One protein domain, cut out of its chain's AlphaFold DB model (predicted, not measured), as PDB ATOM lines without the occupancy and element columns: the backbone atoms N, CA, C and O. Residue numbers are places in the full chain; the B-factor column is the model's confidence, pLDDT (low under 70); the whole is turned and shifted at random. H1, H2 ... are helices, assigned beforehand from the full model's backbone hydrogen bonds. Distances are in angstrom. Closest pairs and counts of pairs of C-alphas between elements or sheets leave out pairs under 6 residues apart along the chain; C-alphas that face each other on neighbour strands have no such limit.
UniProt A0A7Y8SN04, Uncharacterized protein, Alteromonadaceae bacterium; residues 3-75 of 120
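What this domain is: This is residues 3 to 75 of the 120 residues of an uncharacterized protein of Alteromonadaceae bacterium (UniProt A0A7Y8SN04). The longest helix, H5, makes one side of this domain, with H1 side by side with it and H6 packed across it. From the end of H1 the short helices H2, H3 and H4 follow each other in an arc, with H3 on the side away from H5, and lead back to the beginning of H5. The printed part has 73 residues with six named helices, H1 to H6 in order along the chain, and no named strand; its class is all helix. It is compact and rounded, with a radius of gyration of the C-alphas of 11.6 A and spans of 31 by 27 by 17 A.

How they stand to each other: Start at H1, residues 3 to 11, and go on to H2, residues 13 to 18: they only just touch, with 3 pairs of C-alphas within 8 A, and only at the corner, closest at the C-alphas of Gln 8 and Phe 15, 5.4 A apart. Their tilt is steep, 57 degrees, opposite ways. Next comes H3, residues 22 to 31, which touches no helix; it is close to H1 but not clearly touching, with the closest C-alphas, of Phe 4 and Arg 29, 7.6 A apart. H2 and H3 are only just apart, at 8.5 A. H3 and H4, residues 33 to 37, meet only through their link. Look then at H5, residues 41 to 56: it touches H1, closest at the C-alphas of Ile 10 and Lys 52, 6.5 A apart, at a shallow tilt of 11 degrees, the same way. H6, residues 67 to 74, touches H5 with 17 pairs of C-alphas within 8 A, the closest being those of Ala 47 and Gly 74 at 4.0 A; their lines are only just about perpendicular, at 72 degrees. H4 is close to H6 but not clearly touching, with the closest C-alphas, of Ile 36 and Leu 71, 7.4 A apart. H1 and H6 are apart. In H1, H2, H3, H4 and H5 every O i to N i+4 pair is within hydrogen-bond range; in H6, 2 of 4 are.

Where its parts are: Find C-alpha 3 at (-23.511, -4.681, 19.992); from there H1 runs 12.4 A to C-alpha 11. H2 measures 8.9 A, H3 14.1 A and H4 6.0 A. Find C-alpha 41 at (-25.330, -7.704, 28.749), where H5 begins its 22.7 A. H6 covers 11.3 A and ends at C-alpha 74, at (-15.811, -9.115, 28.398).

The domain as a whole: The two C-alphas farthest apart, those of Val 23 and Glu 57, are 32.0 A from each other. The printed part has no cut. No link is long; the link from H5 to H6, 10 residues, is short, and the other four are tight. Mean pLDDT of the printed part is 94.1, and no printed residue is under 70.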
ATOM      1  N   PHE A   3     -24.976  -4.537  20.049       92.81
ATOM      2  CA  PHE A   3     -23.511  -4.681  19.992       92.81
ATOM      3  C   PHE A   3     -22.878  -4.047  18.741       92.81
ATOM      4  O   PHE A   3     -22.069  -3.134  18.863       92.81
ATOM      5  N   PHE A   4     -23.291  -4.457  17.534       93.62
ATOM      6  CA  PHE A   4     -22.731  -3.919  16.282       93.62
ATOM      7  C   PHE A   4     -22.996  -2.416  16.112       93.62
ATOM      8  O   PHE A   4     -22.134  -1.702  15.613       93.62
ATOM      9  N   SER A   5     -24.143  -1.912  16.578       93.00
ATOM     10  CA  SER A   5     -24.428  -0.472  16.556       93.00
ATOM     11  C   SER A   5     -23.472   0.312  17.460       93.00
ATOM     12  O   SER A   5     -22.986   1.372  17.081       93.00
ATOM     13  N   ARG A   6     -23.149  -0.215  18.651       94.50
ATOM     14  CA  ARG A   6     -22.131   0.377  19.534       94.50
ATOM     15  C   ARG A   6     -20.732   0.284  18.930       94.50
ATOM     16  O   ARG A   6     -19.972   1.243  19.021       94.50
ATOM     17  N   LEU A   7     -20.417  -0.831  18.279       95.00
ATOM     18  CA  LEU A   7     -19.140  -1.031  17.606       95.00
ATOM     19  C   LEU A   7     -18.934  -0.015  16.472       95.00
ATOM     20  O   LEU A   7     -17.858   0.570  16.356       95.00
ATOM     21  N   GLN A   8     -19.988   0.272  15.704       95.06
ATOM     22  CA  GLN A   8     -19.982   1.323  14.689       95.06
ATOM     23  C   GLN A   8     -19.680   2.703  15.285       95.06
ATOM     24  O   GLN A   8     -18.918   3.463  14.693       95.06
ATOM     25  N   LEU A   9     -20.212   3.022  16.468       95.06
ATOM     26  CA  LEU A   9     -19.914   4.289  17.149       95.06
ATOM     27  C   LEU A   9     -18.456   4.383  17.622       95.06
ATOM     28  O   LEU A   9     -17.887   5.470  17.597       95.06
ATOM     29  N   ILE A  10     -17.850   3.272  18.050       95.50
ATOM     30  CA  ILE A  10     -16.450   3.247  18.506       95.50
ATOM     31  C   ILE A  10     -15.485   3.411  17.325       95.50
ATOM     32  O   ILE A  10     -14.524   4.173  17.408       95.50
ATOM     33  N   TYR A  11     -15.738   2.708  16.219       95.88
ATOM     34  CA  TYR A  11     -14.798   2.624  15.098       95.88
ATOM     35  C   TYR A  11     -15.083   3.601  13.951       95.88
ATOM     36  O   TYR A  11     -14.191   3.855  13.133       95.88
ATOM     37  N   GLY A  12     -16.293   4.164  13.880       94.88
ATOM     38  CA  GLY A  12     -16.700   5.134  12.866       94.88
ATOM     39  C   GLY A  12     -16.452   4.623  11.448       94.88
ATOM     40  O   GLY A  12     -16.892   3.537  11.079       94.88
ATOM     41  N   HIS A  13     -15.685   5.384  10.666       94.81
ATOM     42  CA  HIS A  13     -15.342   5.040   9.283       94.81
ATOM     43  C   HIS A  13     -14.675   3.659   9.134       94.81
ATOM     44  O   HIS A  13     -14.879   2.968   8.140       94.81
ATOM     45  N   ARG A  14     -13.902   3.195  10.123       95.12
ATOM     46  CA  ARG A  14     -13.269   1.864  10.045       95.12
ATOM     47  C   ARG A  14     -14.296   0.734  10.059       95.12
ATOM     48  O   ARG A  14     -14.104  -0.266   9.376       95.12
ATOM     49  N   PHE A  15     -15.407   0.923  10.769       95.81
ATOM     50  CA  PHE A  15     -16.515  -0.027  10.747       95.81
ATOM     51  C   PHE A  15     -17.112  -0.139   9.341       95.81
ATOM     52  O   PHE A  15     -17.327  -1.244   8.852       95.81
ATOM     53  N   THR A  16     -17.329   0.996   8.667       94.38
ATOM     54  CA  THR A  16     -17.892   1.020   7.309       94.38
ATOM     55  C   THR A  16     -16.913   0.515   6.253       94.38
ATOM     56  O   THR A  16     -17.344   0.046   5.213       94.38
ATOM     57  N   VAL A  17     -15.602   0.567   6.497       95.81
ATOM     58  CA  VAL A  17     -14.614  -0.067   5.607       95.81
ATOM     59  C   VAL A  17     -14.690  -1.594   5.694       95.81
ATOM     60  O   VAL A  17     -14.612  -2.266   4.671       95.81
ATOM     61  N   GLN A  18     -14.858  -2.151   6.897       94.25
ATOM     62  CA  GLN A  18     -14.911  -3.604   7.096       94.25
ATOM     63  C   GLN A  18     -16.265  -4.210   6.706       94.25
ATOM     64  O   GLN A  18     -16.317  -5.307   6.150       94.25
ATOM     65  N   TRP A  19     -17.356  -3.490   6.970       95.06
ATOM     66  CA  TRP A  19     -18.716  -3.881   6.601       95.06
ATOM     67  C   TRP A  19     -19.380  -2.746   5.811       95.06
ATOM     68  O   TRP A  19     -20.148  -1.967   6.384       95.06
ATOM     69  N   PRO A  20     -19.054  -2.616   4.511       92.88
ATOM     70  CA  PRO A  20     -19.508  -1.495   3.686       92.88
ATOM     71  C   PRO A  20     -20.989  -1.557   3.320       92.88
ATOM     72  O   PRO A  20     -21.580  -0.533   2.981       92.88
ATOM     73  N   ASP A  21     -21.599  -2.735   3.387       94.31
ATOM     74  CA  ASP A  21     -22.962  -2.963   2.931       94.31
ATOM     75  C   ASP A  21     -23.775  -3.788   3.937       94.31
ATOM     76  O   ASP A  21     -23.263  -4.454   4.844       94.31
ATOM     77  N   GLU A  22     -25.096  -3.753   3.777       90.88
ATOM     78  CA  GLU A  22     -25.994  -4.437   4.702       90.88
ATOM     79  C   GLU A  22     -25.857  -5.967   4.634       90.88
ATOM     80  O   GLU A  22     -26.096  -6.653   5.630       90.88
ATOM     81  N   VAL A  23     -25.453  -6.526   3.489       94.75
ATOM     82  CA  VAL A  23     -25.292  -7.976   3.315       94.75
ATOM     83  C   VAL A  23     -24.081  -8.462   4.102       94.75
ATOM     84  O   VAL A  23     -24.206  -9.438   4.851       94.75
ATOM     85  N   THR A  24     -22.937  -7.785   3.997       94.25
ATOM     86  CA  THR A  24     -21.729  -8.111   4.773       94.25
ATOM     87  C   THR A  24     -21.959  -7.920   6.267       94.25
ATOM     88  O   THR A  24     -21.647  -8.820   7.052       94.25
ATOM     89  N   MET A  25     -22.633  -6.841   6.670       92.69
ATOM     90  CA  MET A  25     -23.021  -6.636   8.069       92.69
ATOM     91  C   MET A  25     -23.965  -7.739   8.575       92.69
ATOM     92  O   MET A  25     -23.806  -8.241   9.689       92.69
ATOM     93  N   ARG A  26     -24.960  -8.150   7.781       93.56
ATOM     94  CA  ARG A  26     -25.909  -9.210   8.163       93.56
ATOM     95  C   ARG A  26     -25.220 -10.566   8.298       93.56
ATOM     96  O   ARG A  26     -25.591 -11.335   9.183       93.56
ATOM     97  N   ARG A  27     -24.223 -10.855   7.455       94.88
ATOM     98  CA  ARG A  27     -23.384 -12.057   7.576       94.88
ATOM     99  C   ARG A  27     -22.576 -12.032   8.868       94.88
ATOM    100  O   ARG A  27     -22.701 -12.974   9.640       94.88
ATOM    101  N   ALA A  28     -21.883 -10.932   9.160       93.56
ATOM    102  CA  ALA A  28     -21.120 -10.785  10.400       93.56
ATOM    103  C   ALA A  28     -22.008 -10.928  11.647       93.56
ATOM    104  O   ALA A  28     -21.668 -11.637  12.589       93.56
ATOM    105  N   ARG A  29     -23.206 -10.333  11.642       93.69
ATOM    106  CA  ARG A  29     -24.167 -10.502  12.745       93.69
ATOM    107  C   ARG A  29     -24.574 -11.956  12.968       93.69
ATOM    108  O   ARG A  29     -24.806 -12.322  14.109       93.69
ATOM    109  N   ARG A  30     -24.711 -12.751  11.902       94.44
ATOM    110  CA  ARG A  30     -25.068 -14.176  11.997       94.44
ATOM    111  C   ARG A  30     -23.895 -15.024  12.460       94.44
ATOM    112  O   ARG A  30     -24.098 -15.909  13.278       94.44
ATOM    113  N   GLU A  31     -22.710 -14.739  11.937       95.00
ATOM    114  CA  GLU A  31     -21.471 -15.426  12.296       95.00
ATOM    115  C   GLU A  31     -21.204 -15.331  13.795       95.00
ATOM    116  O   GLU A  31     -21.003 -16.349  14.437       95.00
ATOM    117  N   TRP A  32     -21.317 -14.127  14.353       95.31
ATOM    118  CA  TRP A  32     -21.008 -13.859  15.758       95.31
ATOM    119  C   TRP A  32     -22.220 -13.941  16.691       95.31
ATOM    120  O   TRP A  32     -22.108 -13.605  17.869       95.31
ATOM    121  N   ALA A  33     -23.398 -14.330  16.188       93.81
ATOM    122  CA  ALA A  33     -24.624 -14.346  16.987       93.81
ATOM    123  C   ALA A  33     -24.475 -15.246  18.218       93.81
ATOM    124  O   ALA A  33     -24.807 -14.839  19.325       93.81
ATOM    125  N   VAL A  34     -23.920 -16.444  18.025       94.69
ATOM    126  CA  VAL A  34     -23.781 -17.454  19.079       94.69
ATOM    127  C   VAL A  34     -22.829 -16.977  20.174       94.69
ATOM    128  O   VAL A  34     -23.112 -17.136  21.358       94.69
ATOM    129  N   GLU A  35     -21.702 -16.383  19.802       93.75
ATOM    130  CA  GLU A  35     -20.691 -15.877  20.727       93.75
ATOM    131  C   GLU A  35     -21.205 -14.667  21.507       93.75
ATOM    132  O   GLU A  35     -20.953 -14.565  22.706       93.75
ATOM    133  N   ILE A  36     -21.953 -13.778  20.848       93.56
ATOM    134  CA  ILE A  36     -22.577 -12.618  21.491       93.56
ATOM    135  C   ILE A  36     -23.663 -13.072  22.472       93.56
ATOM    136  O   ILE A  36     -23.699 -12.576  23.595       93.56
ATOM    137  N   ASP A  37     -24.511 -14.026  22.082       92.88
ATOM    138  CA  ASP A  37     -25.619 -14.521  22.912       92.88
ATOM    139  C   ASP A  37     -25.140 -15.329  24.131       92.88
ATOM    140  O   ASP A  37     -25.862 -15.449  25.122       92.88
ATOM    141  N   ARG A  38     -23.913 -15.866  24.100       92.75
ATOM    142  CA  ARG A  38     -23.284 -16.529  25.258       92.75
ATOM    143  C   ARG A  38     -22.899 -15.562  26.376       92.75
ATOM    144  O   ARG A  38     -22.680 -16.013  27.499       92.75
ATOM    145  N   LEU A  39     -22.764 -14.273  26.077       92.12
ATOM    146  CA  LEU A  39     -22.347 -13.265  27.041       92.12
ATOM    147  C   LEU A  39     -23.551 -12.550  27.642       92.12
ATOM    148  O   LEU A  39     -24.538 -12.252  26.969       92.12
ATOM    149  N   THR A  40     -23.448 -12.208  28.923       93.19
ATOM    150  CA  THR A  40     -24.433 -11.328  29.549       93.19
ATOM    151  C   THR A  40     -24.301  -9.909  29.000       93.19
ATOM    152  O   THR A  40     -23.250  -9.494  28.501       93.19
ATOM    153  N   TRP A  41     -25.365  -9.115  29.135       91.25
ATOM    154  CA  TRP A  41     -25.330  -7.704  28.749       91.25
ATOM    155  C   TRP A  41     -24.188  -6.930  29.431       91.25
ATOM    156  O   TRP A  41     -23.514  -6.130  28.788       91.25
ATOM    157  N   GLU A  42     -23.921  -7.211  30.709       92.25
ATOM    158  CA  GLU A  42     -22.827  -6.593  31.466       92.25
ATOM    159  C   GLU A  42     -21.450  -6.952  30.895       92.25
ATOM    160  O   GLU A  42     -20.592  -6.081  30.758       92.25
ATOM    161  N   GLN A  43     -21.245  -8.214  30.499       93.94
ATOM    162  CA  GLN A  43     -20.001  -8.660  29.868       93.94
ATOM    163  C   GLN A  43     -19.793  -8.003  28.501       93.94
ATOM    164  O   GLN A  43     -18.684  -7.574  28.188       93.94
ATOM    165  N   LEU A  44     -20.857  -7.868  27.704       94.88
ATOM    166  CA  LEU A  44     -20.807  -7.163  26.422       94.88
ATOM    167  C   LEU A  44     -20.491  -5.674  26.604       94.88
ATOM    168  O   LEU A  44     -19.679  -5.121  25.863       94.88
ATOM    169  N   GLN A  45     -21.102  -5.023  27.594       94.19
ATOM    170  CA  GLN A  45     -20.834  -3.618  27.892       94.19
ATOM    171  C   GLN A  45     -19.381  -3.424  28.345       94.19
ATOM    172  O   GLN A  45     -18.675  -2.582  27.794       94.19
ATOM    173  N   LYS A  46     -18.896  -4.280  29.253       94.31
ATOM    174  CA  LYS A  46     -17.494  -4.314  29.687       94.31
ATOM    175  C   LYS A  46     -16.531  -4.511  28.515       94.31
ATOM    176  O   LYS A  46     -15.539  -3.794  28.431       94.31
ATOM    177  N   ALA A  47     -16.826  -5.440  27.604       95.19
ATOM    178  CA  ALA A  47     -16.030  -5.672  26.400       95.19
ATOM    179  C   ALA A  47     -15.912  -4.405  25.538       95.19
ATOM    180  O   ALA A  47     -14.812  -4.022  25.136       95.19
ATOM    181  N   LEU A  48     -17.036  -3.732  25.277       95.75
ATOM    182  CA  LEU A  48     -17.085  -2.519  24.457       95.75
ATOM    183  C   LEU A  48     -16.363  -1.338  25.121       95.75
ATOM    184  O   LEU A  48     -15.617  -0.621  24.449       95.75
ATOM    185  N   ASP A  49     -16.533  -1.156  26.430       95.50
ATOM    186  CA  ASP A  49     -15.866  -0.087  27.178       95.50
ATOM    187  C   ASP A  49     -14.349  -0.323  27.259       95.50
ATOM    188  O   ASP A  49     -13.563   0.596  27.008       95.50
ATOM    189  N   ALA A  50     -13.922  -1.566  27.505       94.62
ATOM    190  CA  ALA A  50     -12.511  -1.949  27.481       94.62
ATOM    191  C   ALA A  50     -11.891  -1.773  26.085       94.62
ATOM    192  O   ALA A  50     -10.772  -1.280  25.962       94.62
ATOM    193  N   THR A  51     -12.636  -2.101  25.027       96.25
ATOM    194  CA  THR A  51     -12.206  -1.887  23.635       96.25
ATOM    195  C   THR A  51     -11.976  -0.409  23.348       96.25
ATOM    196  O   THR A  51     -10.957  -0.034  22.774       96.25
ATOM    197  N   LYS A  52     -12.899   0.455  23.782       95.81
ATOM    198  CA  LYS A  52     -12.751   1.905  23.632       95.81
ATOM    199  C   LYS A  52     -11.516   2.427  24.374       95.81
ATOM    200  O   LYS A  52     -10.807   3.276  23.833       95.81
ATOM    201  N   ALA A  53     -11.250   1.924  25.581       96.00
ATOM    202  CA  ALA A  53     -10.048   2.275  26.337       96.00
ATOM    203  C   ALA A  53      -8.775   1.858  25.584       96.00
ATOM    204  O   ALA A  53      -7.925   2.707  25.330       96.00
ATOM    205  N   LYS A  54      -8.700   0.609  25.110       94.75
ATOM    206  CA  LYS A  54      -7.566   0.087  24.326       94.75
ATOM    207  C   LYS A  54      -7.313   0.869  23.040       94.75
ATOM    208  O   LYS A  54      -6.175   1.201  22.719       94.75
ATOM    209  N   LEU A  55      -8.382   1.231  22.335       94.56
ATOM    210  CA  LEU A  55      -8.289   2.065  21.144       94.56
ATOM    211  C   LEU A  55      -7.748   3.468  21.467       94.56
ATOM    212  O   LEU A  55      -6.967   4.017  20.694       94.56
ATOM    213  N   THR A  56      -8.150   4.039  22.605       94.25
ATOM    214  CA  THR A  56      -7.667   5.350  23.076       94.25
ATOM    215  C   THR A  56      -6.208   5.288  23.537       94.25
ATOM    216  O   THR A  56      -5.458   6.231  23.307       94.25
ATOM    217  N   GLU A  57      -5.788   4.167  24.128       95.56
ATOM    218  CA  GLU A  57      -4.390   3.868  24.477       95.56
ATOM    219  C   GLU A  57      -3.487   3.714  23.238       95.56
ATOM    220  O   GLU A  57      -2.265   3.684  23.369       95.56
ATOM    221  N   GLY A  58      -4.069   3.639  22.035       93.69
ATOM    222  CA  GLY A  58      -3.331   3.448  20.790       93.69
ATOM    223  C   GLY A  58      -2.854   2.011  20.589       93.69
ATOM    224  O   GLY A  58      -1.901   1.792  19.845       93.69
ATOM    225  N   ASP A  59      -3.500   1.040  21.240       93.62
ATOM    226  CA  ASP A  59      -3.153  -0.370  21.102       93.62
ATOM    227  C   ASP A  59      -3.386  -0.826  19.641       93.62
ATOM    228  O   ASP A  59      -4.529  -0.789  19.159       93.62
ATOM    229  N   PRO A  60      -2.329  -1.238  18.910       93.31
ATOM    230  CA  PRO A  60      -2.443  -1.619  17.505       93.31
ATOM    231  C   PRO A  60      -3.373  -2.818  17.303       93.31
ATOM    232  O   PRO A  60      -4.025  -2.914  16.260       93.31
ATOM    233  N   ASP A  61      -3.505  -3.689  18.307       93.00
ATOM    234  CA  ASP A  61      -4.379  -4.857  18.243       93.00
ATOM    235  C   ASP A  61      -5.868  -4.496  18.219       93.00
ATOM    236  O   ASP A  61      -6.691  -5.306  17.788       93.00
ATOM    237  N   TYR A  62      -6.219  -3.283  18.643       95.31
ATOM    238  CA  TYR A  62      -7.591  -2.782  18.647       95.31
ATOM    239  C   TYR A  62      -7.832  -1.741  17.564       95.31
ATOM    240  O   TYR A  62      -8.907  -1.145  17.529       95.31
ATOM    241  N   TYR A  63      -6.874  -1.526  16.655       94.62
ATOM    242  CA  TYR A  63      -7.009  -0.546  15.583       94.62
ATOM    243  C   TYR A  63      -8.154  -0.881  14.609       94.62
ATOM    244  O   TYR A  63      -8.809   0.035  14.109       94.62
ATOM    245  N   TRP A  64      -8.447  -2.161  14.373       95.44
ATOM    246  CA  TRP A  64      -9.597  -2.614  13.579       95.44
ATOM    247  C   TRP A  64     -10.649  -3.313  14.460       95.44
ATOM    248  O   TRP A  64     -10.288  -3.865  15.500       95.44
ATOM    249  N   PRO A  65     -11.943  -3.295  14.078       94.44
ATOM    250  CA  PRO A  65     -12.995  -3.969  14.832       94.44
ATOM    251  C   PRO A  65     -12.940  -5.499  14.657       94.44
ATOM    252  O   PRO A  65     -13.675  -6.091  13.864       94.44
ATOM    253  N   ASP A  66     -12.085  -6.149  15.442       95.19
ATOM    254  CA  ASP A  66     -12.045  -7.607  15.592       95.19
ATOM    255  C   ASP A  66     -13.051  -8.056  16.662       95.19
ATOM    256  O   ASP A  66     -12.834  -7.885  17.863       95.19
ATOM    257  N   VAL A  67     -14.173  -8.633  16.226       95.00
ATOM    258  CA  VAL A  67     -15.257  -9.042  17.130       95.00
ATOM    259  C   VAL A  67     -14.776 -10.073  18.151       95.00
ATOM    260  O   VAL A  67     -15.057  -9.912  19.334       95.00
ATOM    261  N   GLY A  68     -14.018 -11.092  17.744       93.94
ATOM    262  CA  GLY A  68     -13.570 -12.151  18.652       93.94
ATOM    263  C   GLY A  68     -12.676 -11.614  19.768       93.94
ATOM    264  O   GLY A  68     -12.887 -11.919  20.946       93.94
ATOM    265  N   ARG A  69     -11.724 -10.747  19.412       94.31
ATOM    266  CA  ARG A  69     -10.833 -10.087  20.375       94.31
ATOM    267  C   ARG A  69     -11.596  -9.178  21.336       94.31
ATOM    268  O   ARG A  69     -11.320  -9.180  22.533       94.31
ATOM    269  N   ILE A  70     -12.585  -8.446  20.830       95.44
ATOM    270  CA  ILE A  70     -13.440  -7.575  21.641       95.44
ATOM    271  C   ILE A  70     -14.244  -8.396  22.649       95.44
ATOM    272  O   ILE A  70     -14.228  -8.087  23.838       95.44
ATOM    273  N   LEU A  71     -14.907  -9.470  22.212       94.75
ATOM    274  CA  LEU A  71     -15.692 -10.328  23.107       94.75
ATOM    275  C   LEU A  71     -14.820 -10.954  24.207       94.75
ATOM    276  O   LEU A  71     -15.264 -11.072  25.351       94.75
ATOM    277  N   ALA A  72     -13.558 -11.275  23.900       92.38
ATOM    278  CA  ALA A  72     -12.611 -11.808  24.877       92.38
ATOM    279  C   ALA A  72     -12.308 -10.842  26.041       92.38
ATOM    280  O   ALA A  72     -11.985 -11.307  27.132       92.38
ATOM    281  N   LEU A  73     -12.457  -9.523  25.860       92.44
ATOM    282  CA  LEU A  73     -12.298  -8.534  26.939       92.44
ATOM    283  C   LEU A  73     -13.452  -8.549  27.953       92.44
ATOM    284  O   LEU A  73     -13.277  -8.141  29.104       92.44
ATOM    285  N   GLY A  74     -14.637  -8.990  27.529       89.50
ATOM    286  CA  GLY A  74     -15.811  -9.115  28.398       89.50
ATOM    287  C   GLY A  74     -15.744 -10.336  29.310       89.50
ATOM    288  O   GLY A  74     -16.339 -10.340  30.389       89.50
ATOM    289  N   LEU A  75     -14.992 -11.356  28.895       88.38
ATOM    290  CA  LEU A  75     -14.769 -12.565  29.672       88.38
ATOM    291  C   LEU A  75     -13.819 -12.270  30.836       88.38
ATOM    292  O   LEU A  75     -12.714 -11.758  30.661       88.38
TER     293      LEU A  75